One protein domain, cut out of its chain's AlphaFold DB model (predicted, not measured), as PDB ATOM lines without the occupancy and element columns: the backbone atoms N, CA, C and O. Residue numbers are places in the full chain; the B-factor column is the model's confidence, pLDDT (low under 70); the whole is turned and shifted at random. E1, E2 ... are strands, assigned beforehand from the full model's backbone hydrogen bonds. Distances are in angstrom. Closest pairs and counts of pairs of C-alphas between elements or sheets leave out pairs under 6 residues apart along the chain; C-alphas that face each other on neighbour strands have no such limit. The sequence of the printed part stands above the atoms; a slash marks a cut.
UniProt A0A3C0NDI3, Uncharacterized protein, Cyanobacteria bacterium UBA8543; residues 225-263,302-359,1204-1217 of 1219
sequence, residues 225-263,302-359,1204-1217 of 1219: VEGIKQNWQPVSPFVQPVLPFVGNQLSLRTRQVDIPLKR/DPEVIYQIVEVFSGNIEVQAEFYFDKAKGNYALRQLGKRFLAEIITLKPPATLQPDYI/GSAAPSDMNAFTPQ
ATOM      1  N   VAL A 225     -22.219   0.863 -14.544       95.19
ATOM      2  CA  VAL A 225     -21.958   2.307 -14.611       95.19
ATOM      3  C   VAL A 225     -21.229   2.721 -15.887       95.19
ATOM      4  O   VAL A 225     -20.230   2.121 -16.273       95.19
ATOM      5  N   GLU A 226     -21.672   3.813 -16.504       94.75
ATOM      6  CA  GLU A 226     -20.946   4.484 -17.587       94.75
ATOM      7  C   GLU A 226     -20.972   6.011 -17.430       94.75
ATOM      8  O   GLU A 226     -21.806   6.578 -16.716       94.75
ATOM      9  N   GLY A 227     -20.049   6.704 -18.098       94.25
ATOM     10  CA  GLY A 227     -20.126   8.153 -18.255       94.25
ATOM     11  C   GLY A 227     -21.082   8.535 -19.386       94.25
ATOM     12  O   GLY A 227     -20.983   8.003 -20.486       94.25
ATOM     13  N   ILE A 228     -21.952   9.518 -19.162       93.12
ATOM     14  CA  ILE A 228     -22.818  10.086 -20.207       93.12
ATOM     15  C   ILE A 228     -22.767  11.612 -20.219       93.12
ATOM     16  O   ILE A 228     -22.391  12.246 -19.231       93.12
ATOM     17  N   LYS A 229     -23.193  12.212 -21.333       90.69
ATOM     18  CA  LYS A 229     -23.454  13.654 -21.452       90.69
ATOM     19  C   LYS A 229     -24.959  13.883 -21.345       90.69
ATOM     20  O   LYS A 229     -25.708  13.410 -22.194       90.69
ATOM     21  N   GLN A 230     -25.399  14.605 -20.321       87.25
ATOM     22  CA  GLN A 230     -26.816  14.856 -20.056       87.25
ATOM     23  C   GLN A 230     -27.082  16.359 -19.949       87.25
ATOM     24  O   GLN A 230     -26.310  17.090 -19.330       87.25
ATOM     25  N   ASN A 231     -28.194  16.825 -20.522       86.69
ATOM     26  CA  ASN A 231     -28.664  18.191 -20.297       86.69
ATOM     27  C   ASN A 231     -29.080  18.349 -18.834       86.69
ATOM     28  O   ASN A 231     -29.983  17.667 -18.354       86.69
ATOM     29  N   TRP A 232     -28.400  19.248 -18.138       83.81
ATOM     30  CA  TRP A 232     -28.519  19.411 -16.702       83.81
ATOM     31  C   TRP A 232     -29.660  20.349 -16.317       83.81
ATOM     32  O   TRP A 232     -29.807  21.440 -16.881       83.81
ATOM     33  N   GLN A 233     -30.437  19.937 -15.314       78.88
ATOM     34  CA  GLN A 233     -31.407  20.788 -14.635       78.88
ATOM     35  C   GLN A 233     -30.806  21.292 -13.314       78.88
ATOM     36  O   GLN A 233     -30.397  20.480 -12.489       78.88
ATOM     37  N   PRO A 234     -30.724  22.616 -13.084       76.50
ATOM     38  CA  PRO A 234     -30.113  23.148 -11.873       76.50
ATOM     39  C   PRO A 234     -30.814  22.696 -10.590       76.50
ATOM     40  O   PRO A 234     -32.023  22.858 -10.435       76.50
ATOM     41  N   VAL A 235     -30.019  22.220  -9.635       75.69
ATOM     42  CA  VAL A 235     -30.438  21.802  -8.287       75.69
ATOM     43  C   VAL A 235     -29.837  22.728  -7.233       75.69
ATOM     44  O   VAL A 235     -28.832  23.391  -7.479       75.69
ATOM     45  N   SER A 236     -30.452  22.843  -6.054       72.00
ATOM     46  CA  SER A 236     -29.901  23.674  -4.967       72.00
ATOM     47  C   SER A 236     -28.529  23.133  -4.532       72.00
ATOM     48  O   SER A 236     -28.411  21.918  -4.383       72.00
ATOM     49  N   PRO A 237     -27.501  23.973  -4.286       77.12
ATOM     50  CA  PRO A 237     -27.496  25.444  -4.205       77.12
ATOM     51  C   PRO A 237     -27.187  26.176  -5.530       77.12
ATOM     52  O   PRO A 237     -26.911  27.375  -5.529       77.12
ATOM     53  N   PHE A 238     -27.202  25.484  -6.668       81.38
ATOM     54  CA  PHE A 238     -26.831  26.042  -7.972       81.38
ATOM     55  C   PHE A 238     -27.978  26.778  -8.694       81.38
ATOM     56  O   PHE A 238     -27.740  27.430  -9.713       81.38
ATOM     57  N   VAL A 239     -29.210  26.700  -8.172       71.38
ATOM     58  CA  VAL A 239     -30.406  27.378  -8.709       71.38
ATOM     59  C   VAL A 239     -30.220  28.898  -8.690       71.38
ATOM     60  O   VAL A 239     -29.876  29.474  -7.658       71.38
ATOM     61  N   GLN A 240     -30.481  29.567  -9.818       57.12
ATOM     62  CA  GLN A 240     -30.468  31.030  -9.871       57.12
ATOM     63  C   GLN A 240     -31.774  31.623  -9.320       57.12
ATOM     64  O   GLN A 240     -32.858  31.173  -9.702       57.12
ATOM     65  N   PRO A 241     -31.711  32.667  -8.477       45.62
ATOM     66  CA  PRO A 241     -32.883  33.453  -8.146       45.62
ATOM     67  C   PRO A 241     -33.212  34.376  -9.334       45.62
ATOM     68  O   PRO A 241     -32.502  35.338  -9.594       45.62
ATOM     69  N   VAL A 242     -34.342  34.105  -9.997       46.34
ATOM     70  CA  VAL A 242     -35.104  35.036 -10.860       46.34
ATOM     71  C   VAL A 242     -34.590  35.256 -12.300       46.34
ATOM     72  O   VAL A 242     -33.738  36.097 -12.551       46.34
ATOM     73  N   LEU A 243     -35.208  34.539 -13.255       38.19
ATOM     74  CA  LEU A 243     -35.804  34.972 -14.547       38.19
ATOM     75  C   LEU A 243     -36.010  33.721 -15.442       38.19
ATOM     76  O   LEU A 243     -35.204  32.792 -15.365       38.19
ATOM     77  N   PRO A 244     -37.066  33.640 -16.283       40.94
ATOM     78  CA  PRO A 244     -37.251  32.506 -17.189       40.94
ATOM     79  C   PRO A 244     -36.103  32.469 -18.206       40.94
ATOM     80  O   PRO A 244     -35.884  33.412 -18.964       40.94
ATOM     81  N   PHE A 245     -35.336  31.383 -18.173       45.22
ATOM     82  CA  PHE A 245     -34.096  31.226 -18.924       45.22
ATOM     83  C   PHE A 245     -34.374  31.017 -20.422       45.22
ATOM     84  O   PHE A 245     -35.041  30.058 -20.806       45.22
ATOM     85  N   VAL A 246     -33.817  31.890 -21.269       43.22
ATOM     86  CA  VAL A 246     -33.733  31.729 -22.732       43.22
ATOM     87  C   VAL A 246     -32.249  31.610 -23.089       43.22
ATOM     88  O   VAL A 246     -31.588  32.594 -23.403       43.22
ATOM     89  N   GLY A 247     -31.689  30.409 -22.963       53.41
ATOM     90  CA  GLY A 247     -30.297  30.104 -23.297       53.41
ATOM     91  C   GLY A 247     -30.107  28.604 -23.533       53.41
ATOM     92  O   GLY A 247     -30.950  27.807 -23.119       53.41
ATOM     93  N   ASN A 248     -29.015  28.209 -24.197       58.97
ATOM     94  CA  ASN A 248     -28.716  26.797 -24.455       58.97
ATOM     95  C   ASN A 248     -28.608  26.005 -23.132       58.97
ATOM     96  O   ASN A 248     -27.989  26.452 -22.155       58.97
ATOM     97  N   GLN A 249     -29.236  24.826 -23.096       70.56
ATOM     98  CA  GLN A 249     -29.125  23.891 -21.972       70.56
ATOM     99  C   GLN A 249     -27.653  23.502 -21.765       70.56
ATOM    100  O   GLN A 249     -26.949  23.213 -22.730       70.56
ATOM    101  N   LEU A 250     -27.187  23.530 -20.512       81.56
ATOM    102  CA  LEU A 250     -25.834  23.095 -20.161       81.56
ATOM    103  C   LEU A 250     -25.787  21.569 -20.171       81.56
ATOM    104  O   LEU A 250     -26.592  20.941 -19.488       81.56
ATOM    105  N   SER A 251     -24.849  20.984 -20.911       86.19
ATOM    106  CA  SER A 251     -24.607  19.542 -20.887       86.19
ATOM    107  C   SER A 251     -23.497  19.218 -19.885       86.19
ATOM    108  O   SER A 251     -22.398  19.762 -19.982       86.19
ATOM    109  N   LEU A 252     -23.785  18.355 -18.911       88.62
ATOM    110  CA  LEU A 252     -22.832  17.894 -17.900       88.62
ATOM    111  C   LEU A 252     -22.471  16.426 -18.115       88.62
ATOM    112  O   LEU A 252     -23.274  15.643 -18.621       88.62
ATOM    113  N   ARG A 253     -21.261  16.048 -17.683       90.94
ATOM    114  CA  ARG A 253     -20.835  14.646 -17.630       90.94
ATOM    115  C   ARG A 253     -21.292  14.017 -16.319       90.94
ATOM    116  O   ARG A 253     -20.875  14.452 -15.248       90.94
ATOM    117  N   THR A 254     -22.138  13.007 -16.384       91.81
ATOM    118  CA  THR A 254     -22.678  12.333 -15.196       91.81
ATOM    119  C   THR A 254     -22.504  10.828 -15.316       91.81
ATOM    120  O   THR A 254     -22.153  10.329 -16.386       91.81
ATOM    121  N   ARG A 255     -22.717  10.107 -14.216       93.75
ATOM    122  CA  ARG A 255     -22.751   8.645 -14.230       93.75
ATOM    123  C   ARG A 255     -24.157   8.196 -14.577       93.75
ATOM    124  O   ARG A 255     -25.090   8.594 -13.886       93.75
ATOM    125  N   GLN A 256     -24.306   7.383 -15.606       93.94
ATOM    126  CA  GLN A 256     -25.494   6.562 -15.772       93.94
ATOM    127  C   GLN A 256     -25.274   5.275 -14.989       93.94
ATOM    128  O   GLN A 256     -24.201   4.685 -15.084       93.94
ATOM    129  N   VAL A 257     -26.264   4.882 -14.198       95.00
ATOM    130  CA  VAL A 257     -26.276   3.632 -13.451       95.00
ATOM    131  C   VAL A 257     -27.475   2.820 -13.912       95.00
ATOM    132  O   VAL A 257     -28.616   3.273 -13.829       95.00
ATOM    133  N   ASP A 258     -27.199   1.627 -14.407       93.69
ATOM    134  CA  ASP A 258     -28.185   0.643 -14.813       93.69
ATOM    135  C   ASP A 258     -28.222  -0.460 -13.757       93.69
ATOM    136  O   ASP A 258     -27.230  -1.150 -13.531       93.69
ATOM    137  N   ILE A 259     -29.357  -0.591 -13.070       93.38
ATOM    138  CA  ILE A 259     -29.563  -1.579 -12.008       93.38
ATOM    139  C   ILE A 259     -30.490  -2.671 -12.553       93.38
ATOM    140  O   ILE A 259     -31.684  -2.405 -12.739       93.38
ATOM    141  N   PRO A 260     -29.984  -3.886 -12.829       92.38
ATOM    142  CA  PRO A 260     -30.823  -5.040 -13.120       92.38
ATOM    143  C   PRO A 260     -31.741  -5.334 -11.930       92.38
ATOM    144  O   PRO A 260     -31.287  -5.555 -10.804       92.38
ATOM    145  N   LEU A 261     -33.048  -5.289 -12.169       91.62
ATOM    146  CA  LEU A 261     -34.051  -5.572 -11.159       91.62
ATOM    147  C   LEU A 261     -34.129  -7.074 -10.916       91.62
ATOM    148  O   LEU A 261     -34.478  -7.845 -11.808       91.62
ATOM    149  N   LYS A 262     -33.869  -7.456  -9.673       91.62
ATOM    150  CA  LYS A 262     -33.912  -8.825  -9.186       91.62
ATOM    151  C   LYS A 262     -35.337  -9.369  -9.211       91.62
ATOM    152  O   LYS A 262     -36.314  -8.680  -8.893       91.62
ATOM    153  N   ARG A 263     -35.428 -10.620  -9.644       90.94
ATOM    154  CA  ARG A 263     -36.658 -11.344  -9.931       90.94
ATOM    155  C   ARG A 263     -37.256 -11.910  -8.646       90.94
ATOM    156  O   ARG A 263     -36.569 -12.040  -7.630       90.94
ATOM    157  N   ASP A 302     -39.340  -8.302  -8.581       90.94
ATOM    158  CA  ASP A 302     -40.097  -8.051  -7.348       90.94
ATOM    159  C   ASP A 302     -40.143  -6.537  -7.033       90.94
ATOM    160  O   ASP A 302     -39.114  -5.956  -6.669       90.94
ATOM    161  N   PRO A 303     -41.316  -5.869  -7.128       89.00
ATOM    162  CA  PRO A 303     -41.445  -4.438  -6.854       89.00
ATOM    163  C   PRO A 303     -41.208  -4.049  -5.384       89.00
ATOM    164  O   PRO A 303     -41.060  -2.861  -5.085       89.00
ATOM    165  N   GLU A 304     -41.201  -5.004  -4.448       90.06
ATOM    166  CA  GLU A 304     -40.914  -4.736  -3.031       90.06
ATOM    167  C   GLU A 304     -39.419  -4.681  -2.702       90.06
ATOM    168  O   GLU A 304     -39.052  -4.284  -1.590       90.06
ATOM    169  N   VAL A 305     -38.551  -5.016  -3.660       93.25
ATOM    170  CA  VAL A 305     -37.106  -4.826  -3.524       93.25
ATOM    171  C   VAL A 305     -36.767  -3.343  -3.676       93.25
ATOM    172  O   VAL A 305     -37.095  -2.691  -4.668       93.25
ATOM    173  N   ILE A 306     -36.085  -2.802  -2.670       95.00
ATOM    174  CA  ILE A 306     -35.608  -1.421  -2.638       95.00
ATOM    175  C   ILE A 306     -34.108  -1.421  -2.893       95.00
ATOM    176  O   ILE A 306     -33.351  -2.024  -2.130       95.00
ATOM    177  N   TYR A 307     -33.684  -0.687  -3.918       95.62
ATOM    178  CA  TYR A 307     -32.278  -0.537  -4.289       95.62
ATOM    179  C   TYR A 307     -31.723   0.740  -3.678       95.62
ATOM    180  O   TYR A 307     -32.334   1.803  -3.763       95.62
ATOM    181  N   GLN A 308     -30.562   0.647  -3.051       95.69
ATOM    182  CA  GLN A 308     -29.907   1.743  -2.357       95.69
ATOM    183  C   GLN A 308     -28.554   2.020  -2.995       95.69
ATOM    184  O   GLN A 308     -27.742   1.111  -3.152       95.69
ATOM    185  N   ILE A 309     -28.298   3.289  -3.298       96.25
ATOM    186  CA  ILE A 309     -26.968   3.774  -3.661       96.25
ATOM    187  C   ILE A 309     -26.275   4.200  -2.384       96.25
ATOM    188  O   ILE A 309     -26.778   5.048  -1.641       96.25
ATOM    189  N   VAL A 310     -25.126   3.597  -2.135       95.25
ATOM    190  CA  VAL A 310     -24.395   3.707  -0.883       95.25
ATOM    191  C   VAL A 310     -23.009   4.260  -1.165       95.25
ATOM    192  O   VAL A 310     -22.300   3.788  -2.048       95.25
ATOM    193  N   GLU A 311     -22.626   5.269  -0.399       94.25
ATOM    194  CA  GLU A 311     -21.273   5.801  -0.366       94.25
ATOM    195  C   GLU A 311     -20.538   5.193   0.832       94.25
ATOM    196  O   GLU A 311     -21.010   5.283   1.970       94.25
ATOM    197  N   VAL A 312     -19.382   4.580   0.581       92.81
ATOM    198  CA  VAL A 312     -18.522   4.000   1.619       92.81
ATOM    199  C   VAL A 312     -17.237   4.812   1.720       92.81
ATOM    200  O   VAL A 312     -16.561   5.039   0.716       92.81
ATOM    201  N   PHE A 313     -16.893   5.266   2.928       88.56
ATOM    202  CA  PHE A 313     -15.669   6.033   3.172       88.56
ATOM    203  C   PHE A 313     -15.125   5.798   4.585       88.56
ATOM    204  O   PHE A 313     -15.834   5.987   5.569       88.56
ATOM    205  N   SER A 314     -13.858   5.389   4.706       83.38
ATOM    206  CA  SER A 314     -13.193   5.157   6.007       83.38
ATOM    207  C   SER A 314     -14.000   4.279   6.986       83.38
ATOM    208  O   SER A 314     -14.008   4.534   8.187       83.38
ATOM    209  N   GLY A 315     -14.715   3.269   6.475       80.06
ATOM    210  CA  GLY A 315     -15.591   2.389   7.263       80.06
ATOM    211  C   GLY A 315     -16.992   2.944   7.560       80.06
ATOM    212  O   GLY A 315     -17.832   2.205   8.065       80.06
ATOM    213  N   ASN A 316     -17.278   4.204   7.217       88.44
ATOM    214  CA  ASN A 316     -18.619   4.780   7.293       88.44
ATOM    215  C   ASN A 316     -19.432   4.436   6.045       88.44
ATOM    216  O   ASN A 316     -18.901   4.391   4.935       88.44
ATOM    217  N   ILE A 317     -20.734   4.243   6.248       91.50
ATOM    218  CA  ILE A 317     -21.706   3.889   5.216       91.50
ATOM    219  C   ILE A 317     -22.790   4.969   5.214       91.50
ATOM    220  O   ILE A 317     -23.491   5.139   6.212       91.50
ATOM    221  N   GLU A 318     -22.947   5.684   4.103       93.81
ATOM    222  CA  GLU A 318     -23.983   6.705   3.928       93.81
ATOM    223  C   GLU A 318     -24.874   6.353   2.732       93.81
ATOM    224  O   GLU A 318     -24.400   6.203   1.606       93.81
ATOM    225  N   VAL A 319     -26.183   6.223   2.958       94.88
ATOM    226  CA  VAL A 319     -27.144   5.986   1.870       94.88
ATOM    227  C   VAL A 319     -27.427   7.309   1.165       94.88
ATOM    228  O   VAL A 319     -27.957   8.240   1.768       94.88
ATOM    229  N   GLN A 320     -27.105   7.383  -0.124       95.19
ATOM    230  CA  GLN A 320     -27.304   8.581  -0.935       95.19
ATOM    231  C   GLN A 320     -28.713   8.629  -1.533       95.19
ATOM    232  O   GLN A 320     -29.385   9.656  -1.446       95.19
ATOM    233  N   ALA A 321     -29.195   7.515  -2.081       95.31
ATOM    234  CA  ALA A 321     -30.498   7.433  -2.735       95.31
ATOM    235  C   ALA A 321     -31.140   6.058  -2.523       95.31
ATOM    236  O   ALA A 321     -30.435   5.053  -2.445       95.31
ATOM    237  N   GLU A 322     -32.473   6.016  -2.465       95.19
ATOM    238  CA  GLU A 322     -33.260   4.783  -2.532       95.19
ATOM    239  C   GLU A 322     -34.198   4.802  -3.741       95.19
ATOM    240  O   GLU A 322     -34.917   5.781  -3.962       95.19
ATOM    241  N   PHE A 323     -34.258   3.688  -4.459       94.19
ATOM    242  CA  PHE A 323     -35.215   3.426  -5.521       94.19
ATOM    243  C   PHE A 323     -36.212   2.377  -5.044       94.19
ATOM    244  O   PHE A 323     -35.823   1.277  -4.655       94.19
ATOM    245  N   TYR A 324     -37.495   2.725  -5.052       92.56
ATOM    246  CA  TYR A 324     -38.572   1.859  -4.577       92.56
ATOM    247  C   TYR A 324     -39.771   1.943  -5.515       92.56
ATOM    248  O   TYR A 324     -39.992   2.975  -6.150       92.56
ATOM    249  N   PHE A 325     -40.575   0.885  -5.594       90.56
ATOM    250  CA  PHE A 325     -41.794   0.924  -6.391       90.56
ATOM    251  C   PHE A 325     -42.911   1.690  -5.665       90.56
ATOM    252  O   PHE A 325     -43.331   1.327  -4.564       90.56
ATOM    253  N   ASP A 326     -43.411   2.769  -6.270       89.19
ATOM    254  CA  ASP A 326     -44.530   3.550  -5.745       89.19
ATOM    255  C   ASP A 326     -45.846   2.972  -6.276       89.19
ATOM    256  O   ASP A 326     -46.276   3.273  -7.395       89.19
ATOM    257  N   LYS A 327     -46.502   2.151  -5.444       83.31
ATOM    258  CA  LYS A 327     -47.783   1.494  -5.756       83.31
ATOM    259  C   LYS A 327     -48.864   2.496  -6.200       83.31
ATOM    260  O   LYS A 327     -49.671   2.167  -7.062       83.31
ATOM    261  N   ALA A 328     -48.868   3.729  -5.676       84.56
ATOM    262  CA  ALA A 328     -49.869   4.737  -6.040       84.56
ATOM    263  C   ALA A 328     -49.632   5.320  -7.443       84.56
ATOM    264  O   ALA A 328     -50.583   5.645  -8.157       84.56
ATOM    265  N   LYS A 329     -48.366   5.446  -7.857       82.31
ATOM    266  CA  LYS A 329     -47.997   5.924  -9.200       82.31
ATOM    267  C   LYS A 329     -47.947   4.798 -10.232       82.31
ATOM    268  O   LYS A 329     -48.092   5.067 -11.425       82.31
ATOM    269  N   GLY A 330     -47.773   3.556  -9.781       82.69
ATOM    270  CA  GLY A 330     -47.520   2.401 -10.640       82.69
ATOM    271  C   GLY A 330     -46.201   2.546 -11.399       82.69
ATOM    272  O   GLY A 330     -46.160   2.265 -12.589       82.69
ATOM    273  N   ASN A 331     -45.169   3.087 -10.743       86.88
ATOM    274  CA  ASN A 331     -43.818   3.213 -11.288       86.88
ATOM    275  C   ASN A 331     -42.790   3.318 -10.148       86.88
ATOM    276  O   ASN A 331     -43.146   3.617  -9.006       86.88
ATOM    277  N   TYR A 332     -41.512   3.121 -10.456       88.88
ATOM    278  CA  TYR A 332     -40.419   3.360  -9.523       88.88
ATOM    279  C   TYR A 332     -40.281   4.851  -9.188       88.88
ATOM    280  O   TYR A 332     -40.414   5.732 -10.040       88.88
ATOM    281  N   ALA A 333     -40.004   5.130  -7.919       90.12
ATOM    282  CA  ALA A 333     -39.790   6.454  -7.367       90.12
ATOM    283  C   ALA A 333     -38.438   6.533  -6.649       90.12
ATOM    284  O   ALA A 333     -37.893   5.537  -6.170       90.12
ATOM    285  N   LEU A 334     -37.913   7.754  -6.579       91.81
ATOM    286  CA  LEU A 334     -36.661   8.090  -5.916       91.81
ATOM    287  C   LEU A 334     -36.946   8.702  -4.544       91.81
ATOM    288  O   LEU A 334     -37.733   9.644  -4.428       91.81
ATOM    289  N   ARG A 335     -36.220   8.245  -3.527       93.06
ATOM    290  CA  ARG A 335     -36.021   8.968  -2.271       93.06
ATOM    291  C   ARG A 335     -34.561   9.399  -2.162       93.06
ATOM    292  O   ARG A 335     -33.682   8.569  -1.955       93.06
ATOM    293  N   GLN A 336     -34.313  10.699  -2.270       93.25
ATOM    294  CA  GLN A 336     -32.986  11.282  -2.063       93.25
ATOM    295  C   GLN A 336     -32.719  11.451  -0.559       93.25
ATOM    296  O   GLN A 336     -33.520  12.079   0.136       93.25
ATOM    297  N   LEU A 337     -31.610  10.902  -0.060       93.31
ATOM    298  CA  LEU A 337     -31.229  10.941   1.360       93.31
ATOM    299  C   LEU A 337     -29.914  11.701   1.582       93.31
ATOM    300  O   LEU A 337     -29.834  12.558   2.462       93.31
ATOM    301  N   GLY A 338     -28.908  11.427   0.753       90.50
ATOM    302  CA  GLY A 338     -27.619  12.111   0.771       90.50
ATOM    303  C   GLY A 338     -27.616  13.388  -0.068       90.50
ATOM    304  O   GLY A 338     -28.565  13.694  -0.793       90.50
ATOM    305  N   LYS A 339     -26.531  14.158   0.036       88.00
ATOM    306  CA  LYS A 339     -26.357  15.439  -0.682       88.00
ATOM    307  C   LYS A 339     -25.174  15.444  -1.650       88.00
ATOM    308  O   LYS A 339     -24.993  16.428  -2.361       88.00
ATOM    309  N   ARG A 340     -24.357  14.384  -1.654       89.56
ATOM    310  CA  ARG A 340     -23.138  14.285  -2.476       89.56
ATOM    311  C   ARG A 340     -23.420  13.655  -3.831       89.56
ATOM    312  O   ARG A 340     -22.857  14.102  -4.822       89.56
ATOM    313  N   PHE A 341     -24.304  12.662  -3.880       91.69
ATOM    314  CA  PHE A 341     -24.738  12.028  -5.123       91.69
ATOM    315  C   PHE A 341     -26.242  12.195  -5.276       91.69
ATOM    316  O   PHE A 341     -27.020  11.580  -4.549       91.69
ATOM    317  N   LEU A 342     -26.638  13.065  -6.200       90.31
ATOM    318  CA  LEU A 342     -28.033  13.342  -6.503       90.31
ATOM    319  C   LEU A 342     -28.483  12.433  -7.640       90.31
ATOM    320  O   LEU A 342     -27.940  12.508  -8.743       90.31
ATOM    321  N   ALA A 343     -29.451  11.567  -7.355       90.44
ATOM    322  CA  ALA A 343     -30.029  10.697  -8.363       90.44
ATOM    323  C   ALA A 343     -31.105  11.438  -9.171       90.44
ATOM    324  O   ALA A 343     -31.892  12.210  -8.623       90.44
ATOM    325  N   GLU A 344     -31.162  11.193 -10.475       83.50
ATOM    326  CA  GLU A 344     -32.187  11.725 -11.373       83.50
ATOM    327  C   GLU A 344     -32.677  10.651 -12.350       83.50
ATOM    328  O   GLU A 344     -32.013   9.633 -12.539       83.50
ATOM    329  N   ILE A 345     -33.841  10.917 -12.964       66.44
ATOM    330  CA  ILE A 345     -34.481  10.155 -14.053       66.44
ATOM    331  C   ILE A 345     -34.568   8.659 -13.762       66.44
ATOM    332  O   ILE A 345     -33.608   7.931 -13.930       66.44
ATOM    333  N   ILE A 346     -35.757   8.175 -13.422       70.88
ATOM    334  CA  ILE A 346     -35.996   6.738 -13.341       70.88
ATOM    335  C   ILE A 346     -36.734   6.309 -14.602       70.88
ATOM    336  O   ILE A 346     -37.890   6.685 -14.795       70.88
ATOM    337  N   THR A 347     -36.072   5.525 -15.452       80.44
ATOM    338  CA  THR A 347     -36.743   4.848 -16.568       80.44
ATOM    339  C   THR A 347     -36.613   3.349 -16.387       80.44
ATOM    340  O   THR A 347     -35.505   2.817 -16.345       80.44
ATOM    341  N   LEU A 348     -37.752   2.666 -16.302       84.56
ATOM    342  CA  LEU A 348     -37.793   1.215 -16.331       84.56
ATOM    343  C   LEU A 348     -37.693   0.756 -17.788       84.56
ATOM    344  O   LEU A 348     -38.629   0.947 -18.565       84.56
ATOM    345  N   LYS A 349     -36.555   0.176 -18.166       83.75
ATOM    346  CA  LYS A 349     -36.361  -0.403 -19.494       83.75
ATOM    347  C   LYS A 349     -36.730  -1.888 -19.448       83.75
ATOM    348  O   LYS A 349     -36.133  -2.635 -18.670       83.75
ATOM    349  N   PRO A 350     -37.699  -2.333 -20.261       75.00
ATOM    350  CA  PRO A 350     -37.969  -3.751 -20.412       75.00
ATOM    351  C   PRO A 350     -36.783  -4.438 -21.113       75.00
ATOM    352  O   PRO A 350     -36.099  -3.816 -21.935       75.00
ATOM    353  N   PRO A 351     -36.548  -5.723 -20.837       70.50
ATOM    354  CA  PRO A 351     -35.549  -6.510 -21.548       70.50
ATOM    355  C   PRO A 351     -35.866  -6.631 -23.045       70.50
ATOM    356  O   PRO A 351     -37.015  -6.823 -23.441       70.50
ATOM    357  N   ALA A 352     -34.831  -6.544 -23.889       61.56
ATOM    358  CA  ALA A 352     -34.967  -6.611 -25.349       61.56
ATOM    359  C   ALA A 352     -35.290  -8.027 -25.879       61.56
ATOM    360  O   ALA A 352     -35.766  -8.168 -27.004       61.56
ATOM    361  N   THR A 353     -35.032  -9.069 -25.083       59.97
ATOM    362  CA  THR A 353     -35.301 -10.485 -25.394       59.97
ATOM    363  C   THR A 353     -35.947 -11.196 -24.190       59.97
ATOM    364  O   THR A 353     -36.283 -10.572 -23.183       59.97
ATOM    365  N   LEU A 354     -36.183 -12.511 -24.286       53.41
ATOM    366  CA  LEU A 354     -36.918 -13.308 -23.289       53.41
ATOM    367  C   LEU A 354     -36.222 -13.460 -21.921       53.41
ATOM    368  O   LEU A 354     -36.894 -13.818 -20.961       53.41
ATOM    369  N   GLN A 355     -34.923 -13.159 -21.816       54.25
ATOM    370  CA  GLN A 355     -34.076 -13.562 -20.679       54.25
ATOM    371  C   GLN A 355     -33.380 -12.468 -19.855       54.25
ATOM    372  O   GLN A 355     -33.108 -12.752 -18.693       54.25
ATOM    373  N   PRO A 356     -33.080 -11.255 -20.357       62.84
ATOM    374  CA  PRO A 356     -32.478 -10.245 -19.501       62.84
ATOM    375  C   PRO A 356     -33.469  -9.744 -18.446       62.84
ATOM    376  O   PRO A 356     -34.695  -9.799 -18.629       62.84
ATOM    377  N   ASP A 357     -32.906  -9.218 -17.365       74.25
ATOM    378  CA  ASP A 357     -33.644  -8.542 -16.307       74.25
ATOM    379  C   ASP A 357     -34.238  -7.220 -16.806       74.25
ATOM    380  O   ASP A 357     -33.790  -6.615 -17.786       74.25
ATOM    381  N   TYR A 358     -35.264  -6.745 -16.104       85.75
ATOM    382  CA  TYR A 358     -35.716  -5.368 -16.266       85.75
ATOM    383  C   TYR A 358     -34.638  -4.434 -15.732       85.75
ATOM    384  O   TYR A 358     -34.141  -4.641 -14.633       85.75
ATOM    385  N   ILE A 359     -34.298  -3.389 -16.479       89.81
ATOM    386  CA  ILE A 359     -33.226  -2.475 -16.082       89.81
ATOM    387  C   ILE A 359     -33.840  -1.192 -15.549       89.81
ATOM    388  O   ILE A 359     -34.585  -0.496 -16.245       89.81
ATOM    389  N   GLY A1204     -38.623  -5.854   2.559       82.19
ATOM    390  CA  GLY A1204     -39.414  -6.007   3.787       82.19
ATOM    391  C   GLY A1204     -38.585  -5.919   5.077       82.19
ATOM    392  O   GLY A1204     -37.870  -4.939   5.296       82.19
ATOM    393  N   SER A1205     -38.705  -6.945   5.922       75.94
ATOM    394  CA  SER A1205     -37.960  -7.105   7.179       75.94
ATOM    395  C   SER A1205     -36.768  -8.064   7.073       75.94
ATOM    396  O   SER A1205     -36.166  -8.372   8.101       75.94
ATOM    397  N   ALA A1206     -36.434  -8.548   5.871       82.31
ATOM    398  CA  ALA A1206     -35.251  -9.380   5.675       82.31
ATOM    399  C   ALA A1206     -33.969  -8.578   5.942       82.31
ATOM    400  O   ALA A1206     -33.940  -7.346   5.833       82.31
ATOM    401  N   ALA A1207     -32.895  -9.296   6.276       84.25
ATOM    402  CA  ALA A1207     -31.568  -8.701   6.331       84.25
ATOM    403  C   ALA A1207     -31.238  -8.065   4.963       84.25
ATOM    404  O   ALA A1207     -31.530  -8.679   3.935       84.25
ATOM    405  N   PRO A1208     -30.683  -6.836   4.919       89.12
ATOM    406  CA  PRO A1208     -30.197  -6.252   3.673       89.12
ATOM    407  C   PRO A1208     -29.133  -7.140   3.025       89.12
ATOM    408  O   PRO A1208     -28.393  -7.814   3.739       89.12
ATOM    409  N   SER A1209     -29.031  -7.076   1.698       93.06
ATOM    410  CA  SER A1209     -27.971  -7.755   0.952       93.06
ATOM    411  C   SER A1209     -26.587  -7.211   1.321       93.06
ATOM    412  O   SER A1209     -26.458  -6.140   1.940       93.06
ATOM    413  N   ASP A1210     -25.547  -7.879   0.828       92.44
ATOM    414  CA  ASP A1210     -24.210  -7.301   0.815       92.44
ATOM    415  C   ASP A1210     -24.144  -6.061  -0.100       92.44
ATOM    416  O   ASP A1210     -25.048  -5.769  -0.896       92.44
ATOM    417  N   MET A1211     -23.093  -5.255   0.083       92.50
ATOM    418  CA  MET A1211     -22.850  -4.043  -0.703       92.50
ATOM    419  C   MET A1211     -21.892  -4.345  -1.854       92.50
ATOM    420  O   MET A1211     -20.689  -4.501  -1.632       92.50
ATOM    421  N   ASN A1212     -22.405  -4.315  -3.080       94.31
ATOM    422  CA  ASN A1212     -21.632  -4.608  -4.285       94.31
ATOM    423  C   ASN A1212     -21.134  -3.318  -4.944       94.31
ATOM    424  O   ASN A1212     -21.863  -2.332  -5.035       94.31
ATOM    425  N   ALA A1213     -19.872  -3.297  -5.377       93.50
ATOM    426  CA  ALA A1213     -19.315  -2.162  -6.112       93.50
ATOM    427  C   ALA A1213     -19.959  -2.037  -7.499       93.50
ATOM    428  O   ALA A1213     -20.419  -3.024  -8.067       93.50
ATOM    429  N   PHE A1214     -19.983  -0.825  -8.052       94.12
ATOM    430  CA  PHE A1214     -20.450  -0.642  -9.424       94.12
ATOM    431  C   PHE A1214     -19.459  -1.238 -10.422       94.12
ATOM    432  O   PHE A1214     -18.254  -0.981 -10.346       94.12
ATOM    433  N   THR A1215     -19.988  -1.962 -11.401       94.12
ATOM    434  CA  THR A1215     -19.215  -2.544 -12.496       94.12
ATOM    435  C   THR A1215     -19.272  -1.606 -13.701       94.12
ATOM    436  O   THR A1215     -20.364  -1.220 -14.110       94.12
ATOM    437  N   PRO A1216     -18.145  -1.180 -14.291       93.56
ATOM    438  CA  PRO A1216     -18.179  -0.383 -15.515       93.56
ATOM    439  C   PRO A1216     -18.886  -1.124 -16.662       93.56
ATOM    440  O   PRO A1216     -18.713  -2.331 -16.808       93.56
ATOM    441  N   GLN A1217     -19.653  -0.412 -17.491       93.62
ATOM    442  CA  GLN A1217     -20.214  -0.962 -18.733       93.62
ATOM    443  C   GLN A1217     -19.081  -1.440 -19.648       93.62
ATOM    444  O   GLN A1217     -18.130  -0.690 -19.858       93.62
TER     445      GLN A1217
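Overview. This is residues 225 to 263, 302 to 359 and 1204 to 1217 of the 1219 residues of an uncharacterized protein of Cyanobacteria bacterium UBA8543 (UniProt A0A3C0NDI3). Look first for a three-stranded sheet, E3 E4 E5; strand E6 folds back beside E5 and passes between this sheet and a separate two-stranded hairpin, E1 E2. Residues 237 to 247, in the loop of that hairpin, stick out. The printed part has 111 residues, with six named strands, E1 to E6 in chain order, and no named helix. It is all strand by class, though 53 residues are in named strands, under half. The whole is loose, with a radius of gyration of the C-alphas of 16.6 A and spans of 48 by 40 by 33 A.

Arrangement. Begin at E3, residues 305 to 313, E4, residues 316 to 326, and E5, residues 331 to 336: a meander, each strand the antiparallel neighbour of the one before. Look for N 309 and O 321, 2.9 A apart, and N 333 and O 324, 2.8 A apart, within hydrogen-bond range. E6, residues 341 to 349, pairs with no named strand; its closest C-alphas with E5 are Tyr 332 and Ile 346, 6.7 A apart. E1, residues 225 to 231, and E2, residues 251 to 261, form an antiparallel hairpin, with N 228 and O 254 at 2.9 A. E2 and E6 are near each other, with 13 pairs of C-alphas within 10 A.

Along the chain. Find C-alpha 225 at (-21.958, 2.307, -14.611), where E1 begins. E2 is 28.5 A long and bends by 51 degrees at residue 254; E3 is 24.9 A and E4 29.0 A. E6, 22.3 A, bends by 54 degrees at residue 345 and ends at C-alpha 349 (-36.361, -0.403, -19.494).

Size, cuts and confidence. The C-alphas farthest apart, Val 246 and Ala 1206, are 50.0 A apart. Cuts leave gaps of 5.4 A between C-alphas 263 and 302 and 21.1 A between 359 and 1204. The link E1 to E2 is long. Confidence is under 70 at residues 240 to 248, 345 and 352 to 356.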